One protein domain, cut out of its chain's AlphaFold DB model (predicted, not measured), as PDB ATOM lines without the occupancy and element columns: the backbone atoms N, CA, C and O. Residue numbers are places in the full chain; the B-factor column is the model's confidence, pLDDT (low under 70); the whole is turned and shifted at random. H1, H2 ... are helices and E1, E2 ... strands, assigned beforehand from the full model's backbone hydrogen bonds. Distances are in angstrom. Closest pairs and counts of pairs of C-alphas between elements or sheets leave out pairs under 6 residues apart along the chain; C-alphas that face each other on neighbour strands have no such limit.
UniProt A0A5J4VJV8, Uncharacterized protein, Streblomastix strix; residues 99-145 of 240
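AT A GLANCE: This is residues 99 to 145 of the 240 residues of an uncharacterized protein of Streblomastix strix (UniProt A0A5J4VJV8). Two short parallel strands, E1 and E2, lie side by side along one edge of a flat model, and the chain between them swings out in a wide loop that holds H2. H1 lies before E1, at one end of the longest axis. The 47 printed residues run H1, E1, H2, E2, a mixed class with 22 residues in named elements, under half. The whole is only just loose, close to compact, with a radius of gyration of the C-alphas of 11.6 A and spans of 33 by 24 by 13 A.

IN THESE COORDINATES: E1 is residues 108 to 111, 9.6 A, and E2 residues 138 to 141, 9.8 A, ending at C-alpha (-154.533, 50.422, 13.824). H2 is residues 119 to 126, 10.6 A. H1 is residues 99 to 104, starting at C-alpha (-169.570, 31.530, 11.991).

HOW THE PARTS SIT: E1 and E2 are parallel at 31 degrees; N 110 and O 139 are 2.8 A apart, within hydrogen-bond range. E1, H2, E2 form a strand-helix-strand unit, parallel neighbour strands with a helix between, its crossover right-handed. H1 is apart from H2 and E2. In both helices every O i to N i+4 pair is within hydrogen-bond range.

THE WHOLE: The C-alphas of Asp 99 and Ser 114, the two farthest apart, are 33.6 A apart. The printed part has no cut; the link H2 to E2 is long, 11 residues. Mean pLDDT of H1 is 53.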
ATOM      1  N   ASP A  99    -169.878  30.682  13.166       51.81
ATOM      2  CA  ASP A  99    -169.570  31.530  11.991       51.81
ATOM      3  C   ASP A  99    -168.972  32.889  12.402       51.81
ATOM      4  O   ASP A  99    -168.088  33.435  11.735       51.81
ATOM      5  N   TYR A 100    -169.440  33.469  13.516       52.59
ATOM      6  CA  TYR A 100    -168.925  34.754  14.002       52.59
ATOM      7  C   TYR A 100    -167.508  34.595  14.571       52.59
ATOM      8  O   TYR A 100    -166.630  35.415  14.287       52.59
ATOM      9  N   LEU A 101    -167.257  33.511  15.313       52.62
ATOM     10  CA  LEU A 101    -165.931  33.168  15.829       52.62
ATOM     11  C   LEU A 101    -164.936  32.794  14.721       52.62
ATOM     12  O   LEU A 101    -163.789  33.237  14.797       52.62
ATOM     13  N   GLU A 102    -165.348  32.068  13.677       56.03
ATOM     14  CA  GLU A 102    -164.502  31.827  12.495       56.03
ATOM     15  C   GLU A 102    -164.200  33.125  11.735       56.03
ATOM     16  O   GLU A 102    -163.052  33.372  11.361       56.03
ATOM     17  N   SER A 103    -165.179  34.025  11.577       53.72
ATOM     18  CA  SER A 103    -164.957  35.309  10.893       53.72
ATOM     19  C   SER A 103    -163.975  36.235  11.634       53.72
ATOM     20  O   SER A 103    -163.238  36.998  11.004       53.72
ATOM     21  N   MET A 104    -163.896  36.122  12.965       50.47
ATOM     22  CA  MET A 104    -162.935  36.851  13.802       50.47
ATOM     23  C   MET A 104    -161.496  36.313  13.679       50.47
ATOM     24  O   MET A 104    -160.551  37.055  13.948       50.47
ATOM     25  N   GLN A 105    -161.295  35.060  13.244       56.44
ATOM     26  CA  GLN A 105    -159.954  34.482  13.046       56.44
ATOM     27  C   GLN A 105    -159.216  35.059  11.825       56.44
ATOM     28  O   GLN A 105    -157.996  34.913  11.719       56.44
ATOM     29  N   HIS A 106    -159.917  35.767  10.937       59.78
ATOM     30  CA  HIS A 106    -159.351  36.380   9.731       59.78
ATOM     31  C   HIS A 106    -159.332  37.911   9.776       59.78
ATOM     32  O   HIS A 106    -159.290  38.564   8.734       59.78
ATOM     33  N   ILE A 107    -159.348  38.506  10.974       63.75
ATOM     34  CA  ILE A 107    -159.168  39.952  11.106       63.75
ATOM     35  C   ILE A 107    -157.747  40.311  10.674       63.75
ATOM     36  O   ILE A 107    -156.769  39.972  11.340       63.75
ATOM     37  N   HIS A 108    -157.638  41.037   9.565       67.06
ATOM     38  CA  HIS A 108    -156.366  41.528   9.064       67.06
ATOM     39  C   HIS A 108    -156.077  42.912   9.659       67.06
ATOM     40  O   HIS A 108    -156.782  43.875   9.332       67.06
ATOM     41  N   PRO A 109    -155.062  43.045  10.540       68.75
ATOM     42  CA  PRO A 109    -154.658  44.341  11.054       68.75
ATOM     43  C   PRO A 109    -153.940  45.127   9.952       68.75
ATOM     44  O   PRO A 109    -152.915  44.700   9.423       68.75
ATOM     45  N   ILE A 110    -154.471  46.298   9.622       71.62
ATOM     46  CA  ILE A 110    -153.885  47.241   8.677       71.62
ATOM     47  C   ILE A 110    -153.296  48.394   9.482       71.62
ATOM     48  O   ILE A 110    -154.019  49.171  10.112       71.62
ATOM     49  N   THR A 111    -151.969  48.507   9.451       70.06
ATOM     50  CA  THR A 111    -151.260  49.617  10.088       70.06
ATOM     51  C   THR A 111    -151.278  50.839   9.176       70.06
ATOM     52  O   THR A 111    -150.626  50.843   8.134       70.06
ATOM     53  N   VAL A 112    -151.993  51.893   9.567       68.69
ATOM     54  CA  VAL A 112    -152.097  53.133   8.780       68.69
ATOM     55  C   VAL A 112    -151.155  54.184   9.376       68.69
ATOM     56  O   VAL A 112    -151.391  54.683  10.477       68.69
ATOM     57  N   GLN A 113    -150.060  54.496   8.670       63.47
ATOM     58  CA  GLN A 113    -149.020  55.420   9.157       63.47
ATOM     59  C   GLN A 113    -149.190  56.871   8.669       63.47
ATOM     60  O   GLN A 113    -148.882  57.793   9.414       63.47
ATOM     61  N   SER A 114    -149.683  57.090   7.448       62.31
ATOM     62  CA  SER A 114    -150.098  58.395   6.897       62.31
ATOM     63  C   SER A 114    -150.825  58.162   5.567       62.31
ATOM     64  O   SER A 114    -150.571  57.135   4.945       62.31
ATOM     65  N   ASP A 115    -151.738  59.065   5.185       62.66
ATOM     66  CA  ASP A 115    -152.636  58.988   4.019       62.66
ATOM     67  C   ASP A 115    -153.323  57.628   3.810       62.66
ATOM     68  O   ASP A 115    -152.761  56.663   3.294       62.66
ATOM     69  N   VAL A 116    -154.605  57.563   4.179       65.19
ATOM     70  CA  VAL A 116    -155.436  56.373   3.972       65.19
ATOM     71  C   VAL A 116    -155.507  56.063   2.476       65.19
ATOM     72  O   VAL A 116    -156.163  56.785   1.730       65.19
ATOM     73  N   GLN A 117    -154.844  54.992   2.032       74.50
ATOM     74  CA  GLN A 117    -154.953  54.482   0.658       74.50
ATOM     75  C   GLN A 117    -155.998  53.379   0.506       74.50
ATOM     76  O   GLN A 117    -156.466  53.149  -0.609       74.50
ATOM     77  N   ASP A 118    -156.388  52.751   1.615       85.12
ATOM     78  CA  ASP A 118    -157.396  51.697   1.639       85.12
ATOM     79  C   ASP A 118    -158.759  52.233   1.169       85.12
ATOM     80  O   ASP A 118    -159.232  53.274   1.632       85.12
ATOM     81  N   VAL A 119    -159.340  51.552   0.179       85.81
ATOM     82  CA  VAL A 119    -160.537  52.006  -0.541       85.81
ATOM     83  C   VAL A 119    -161.755  51.959   0.374       85.81
ATOM     84  O   VAL A 119    -162.538  52.904   0.420       85.81
ATOM     85  N   GLU A 120    -161.884  50.899   1.162       87.81
ATOM     86  CA  GLU A 120    -162.972  50.726   2.111       87.81
ATOM     87  C   GLU A 120    -162.887  51.766   3.226       87.81
ATOM     88  O   GLU A 120    -163.890  52.407   3.542       87.81
ATOM     89  N   LEU A 121    -161.693  52.021   3.768       82.56
ATOM     90  CA  LEU A 121    -161.505  53.074   4.763       82.56
ATOM     91  C   LEU A 121    -161.804  54.471   4.188       82.56
ATOM     92  O   LEU A 121    -162.388  55.296   4.891       82.56
ATOM     93  N   LYS A 122    -161.493  54.737   2.908       84.31
ATOM     94  CA  LYS A 122    -161.905  55.983   2.226       84.31
ATOM     95  C   LYS A 122    -163.429  56.124   2.173       84.31
ATOM     96  O   LYS A 122    -163.938  57.184   2.537       84.31
ATOM     97  N   HIS A 123    -164.151  55.073   1.784       85.44
ATOM     98  CA  HIS A 123    -165.619  55.087   1.754       85.44
ATOM     99  C   HIS A 123    -166.227  55.261   3.155       85.44
ATOM    100  O   HIS A 123    -167.155  56.052   3.321       85.44
ATOM    101  N   ILE A 124    -165.659  54.619   4.186       81.38
ATOM    102  CA  ILE A 124    -166.072  54.810   5.590       81.38
ATOM    103  C   ILE A 124    -165.902  56.276   6.013       81.38
ATOM    104  O   ILE A 124    -166.816  56.861   6.593       81.38
ATOM    105  N   ILE A 125    -164.758  56.896   5.706       76.69
ATOM    106  CA  ILE A 125    -164.486  58.305   6.041       76.69
ATOM    107  C   ILE A 125    -165.461  59.251   5.316       76.69
ATOM    108  O   ILE A 125    -165.910  60.248   5.900       76.69
ATOM    109  N   ALA A 126    -165.815  58.928   4.069       80.38
ATOM    110  CA  ALA A 126    -166.784  59.666   3.260       80.38
ATOM    111  C   ALA A 126    -168.251  59.448   3.689       80.38
ATOM    112  O   ALA A 126    -169.118  60.217   3.282       80.38
ATOM    113  N   GLY A 127    -168.537  58.453   4.538       75.88
ATOM    114  CA  GLY A 127    -169.901  58.087   4.938       75.88
ATOM    115  C   GLY A 127    -170.659  57.267   3.886       75.88
ATOM    116  O   GLY A 127    -171.878  57.141   3.962       75.88
ATOM    117  N   GLU A 128    -169.955  56.698   2.911       85.81
ATOM    118  CA  GLU A 128    -170.507  55.903   1.809       85.81
ATOM    119  C   GLU A 128    -170.581  54.417   2.197       85.81
ATOM    120  O   GLU A 128    -169.988  53.552   1.553       85.81
ATOM    121  N   TYR A 129    -171.288  54.102   3.286       81.00
ATOM    122  CA  TYR A 129    -171.319  52.751   3.866       81.00
ATOM    123  C   TYR A 129    -171.839  51.676   2.904       81.00
ATOM    124  O   TYR A 129    -171.428  50.525   2.989       81.00
ATOM    125  N   GLN A 130    -172.684  52.052   1.943       84.94
ATOM    126  CA  GLN A 130    -173.179  51.164   0.890       84.94
ATOM    127  C   GLN A 130    -172.080  50.642  -0.052       84.94
ATOM    128  O   GLN A 130    -172.291  49.645  -0.737       84.94
ATOM    129  N   MET A 131    -170.926  51.313  -0.103       88.44
ATOM    130  CA  MET A 131    -169.775  50.926  -0.928       88.44
ATOM    131  C   MET A 131    -168.819  49.977  -0.191       88.44
ATOM    132  O   MET A 131    -167.864  49.480  -0.785       88.44
ATOM    133  N   VAL A 132    -169.054  49.728   1.101       86.75
ATOM    134  CA  VAL A 132    -168.214  48.870   1.939       86.75
ATOM    135  C   VAL A 132    -168.795  47.451   1.941       86.75
ATOM    136  O   VAL A 132    -169.956  47.272   2.311       86.75
ATOM    137  N   PRO A 133    -168.027  46.416   1.551       85.31
ATOM    138  CA  PRO A 133    -168.505  45.038   1.603       85.31
ATOM    139  C   PRO A 133    -168.876  44.617   3.031       85.31
ATOM    140  O   PRO A 133    -168.118  44.858   3.968       85.31
ATOM    141  N   ASN A 134    -169.991  43.896   3.192       76.62
ATOM    142  CA  ASN A 134    -170.406  43.340   4.493       76.62
ATOM    143  C   ASN A 134    -169.375  42.356   5.077       76.62
ATOM    144  O   ASN A 134    -169.323  42.149   6.285       76.62
ATOM    145  N   SER A 135    -168.549  41.751   4.222       75.12
ATOM    146  CA  SER A 135    -167.485  40.815   4.578       75.12
ATOM    147  C   SER A 135    -166.121  41.512   4.652       75.12
ATOM    148  O   SER A 135    -165.176  41.074   3.999       75.12
ATOM    149  N   CYS A 136    -166.014  42.629   5.374       67.06
ATOM    150  CA  CYS A 136    -164.759  43.373   5.510       67.06
ATOM    151  C   CYS A 136    -164.090  43.077   6.867       67.06
ATOM    152  O   CYS A 136    -164.260  43.855   7.807       67.06
ATOM    153  N   PRO A 137    -163.320  41.977   7.015       73.56
ATOM    154  CA  PRO A 137    -162.633  41.637   8.261       73.56
ATOM    155  C   PRO A 137    -161.338  42.457   8.407       73.56
ATOM    156  O   PRO A 137    -160.257  41.921   8.642       73.56
ATOM    157  N   LYS A 138    -161.408  43.775   8.205       81.19
ATOM    158  CA  LYS A 138    -160.257  44.675   8.328       81.19
ATOM    159  C   LYS A 138    -160.323  45.398   9.668       81.19
ATOM    160  O   LYS A 138    -161.344  45.985  10.015       81.19
ATOM    161  N   SER A 139    -159.214  45.389  10.403       74.56
ATOM    162  CA  SER A 139    -159.041  46.210  11.603       74.56
ATOM    163  C   SER A 139    -157.939  47.223  11.351       74.56
ATOM    164  O   SER A 139    -156.842  46.855  10.943       74.56
ATOM    165  N   TYR A 140    -158.214  48.507  11.567       75.88
ATOM    166  CA  TYR A 140    -157.260  49.573  11.270       75.88
ATOM    167  C   TYR A 140    -156.626  50.095  12.553       75.88
ATOM    168  O   TYR A 140    -157.311  50.625  13.428       75.88
ATOM    169  N   ILE A 141    -155.301  50.002  12.648       71.31
ATOM    170  CA  ILE A 141    -154.533  50.422  13.824       71.31
ATOM    171  C   ILE A 141    -153.506  51.464  13.379       71.31
ATOM    172  O   ILE A 141    -152.792  51.269  12.402       71.31
ATOM    173  N   GLY A 142    -153.411  52.599  14.066       68.81
ATOM    174  CA  GLY A 142    -152.393  53.597  13.739       68.81
ATOM    175  C   GLY A 142    -152.656  54.981  14.317       68.81
ATOM    176  O   GLY A 142    -153.720  55.254  14.874       68.81
ATOM    177  N   ASN A 143    -151.669  55.860  14.153       61.16
ATOM    178  CA  ASN A 143    -151.729  57.268  14.542       61.16
ATOM    179  C   ASN A 143    -152.190  58.119  13.353       61.16
ATOM    180  O   ASN A 143    -151.423  58.908  12.809       61.16
ATOM    181  N   TYR A 144    -153.436  57.937  12.928       63.62
ATOM    182  CA  TYR A 144    -154.019  58.694  11.824       63.62
ATOM    183  C   TYR A 144    -155.316  59.365  12.263       63.62
ATOM    184  O   TYR A 144    -156.053  58.875  13.123       63.62
ATOM    185  N   GLN A 145    -155.587  60.526  11.674       58.69
ATOM    186  CA  GLN A 145    -156.810  61.265  11.929       58.69
ATOM    187  C   GLN A 145    -157.863  60.860  10.894       58.69
ATOM    188  O   GLN A 145    -157.794  61.270   9.741       58.69
TER     189      GLN A 145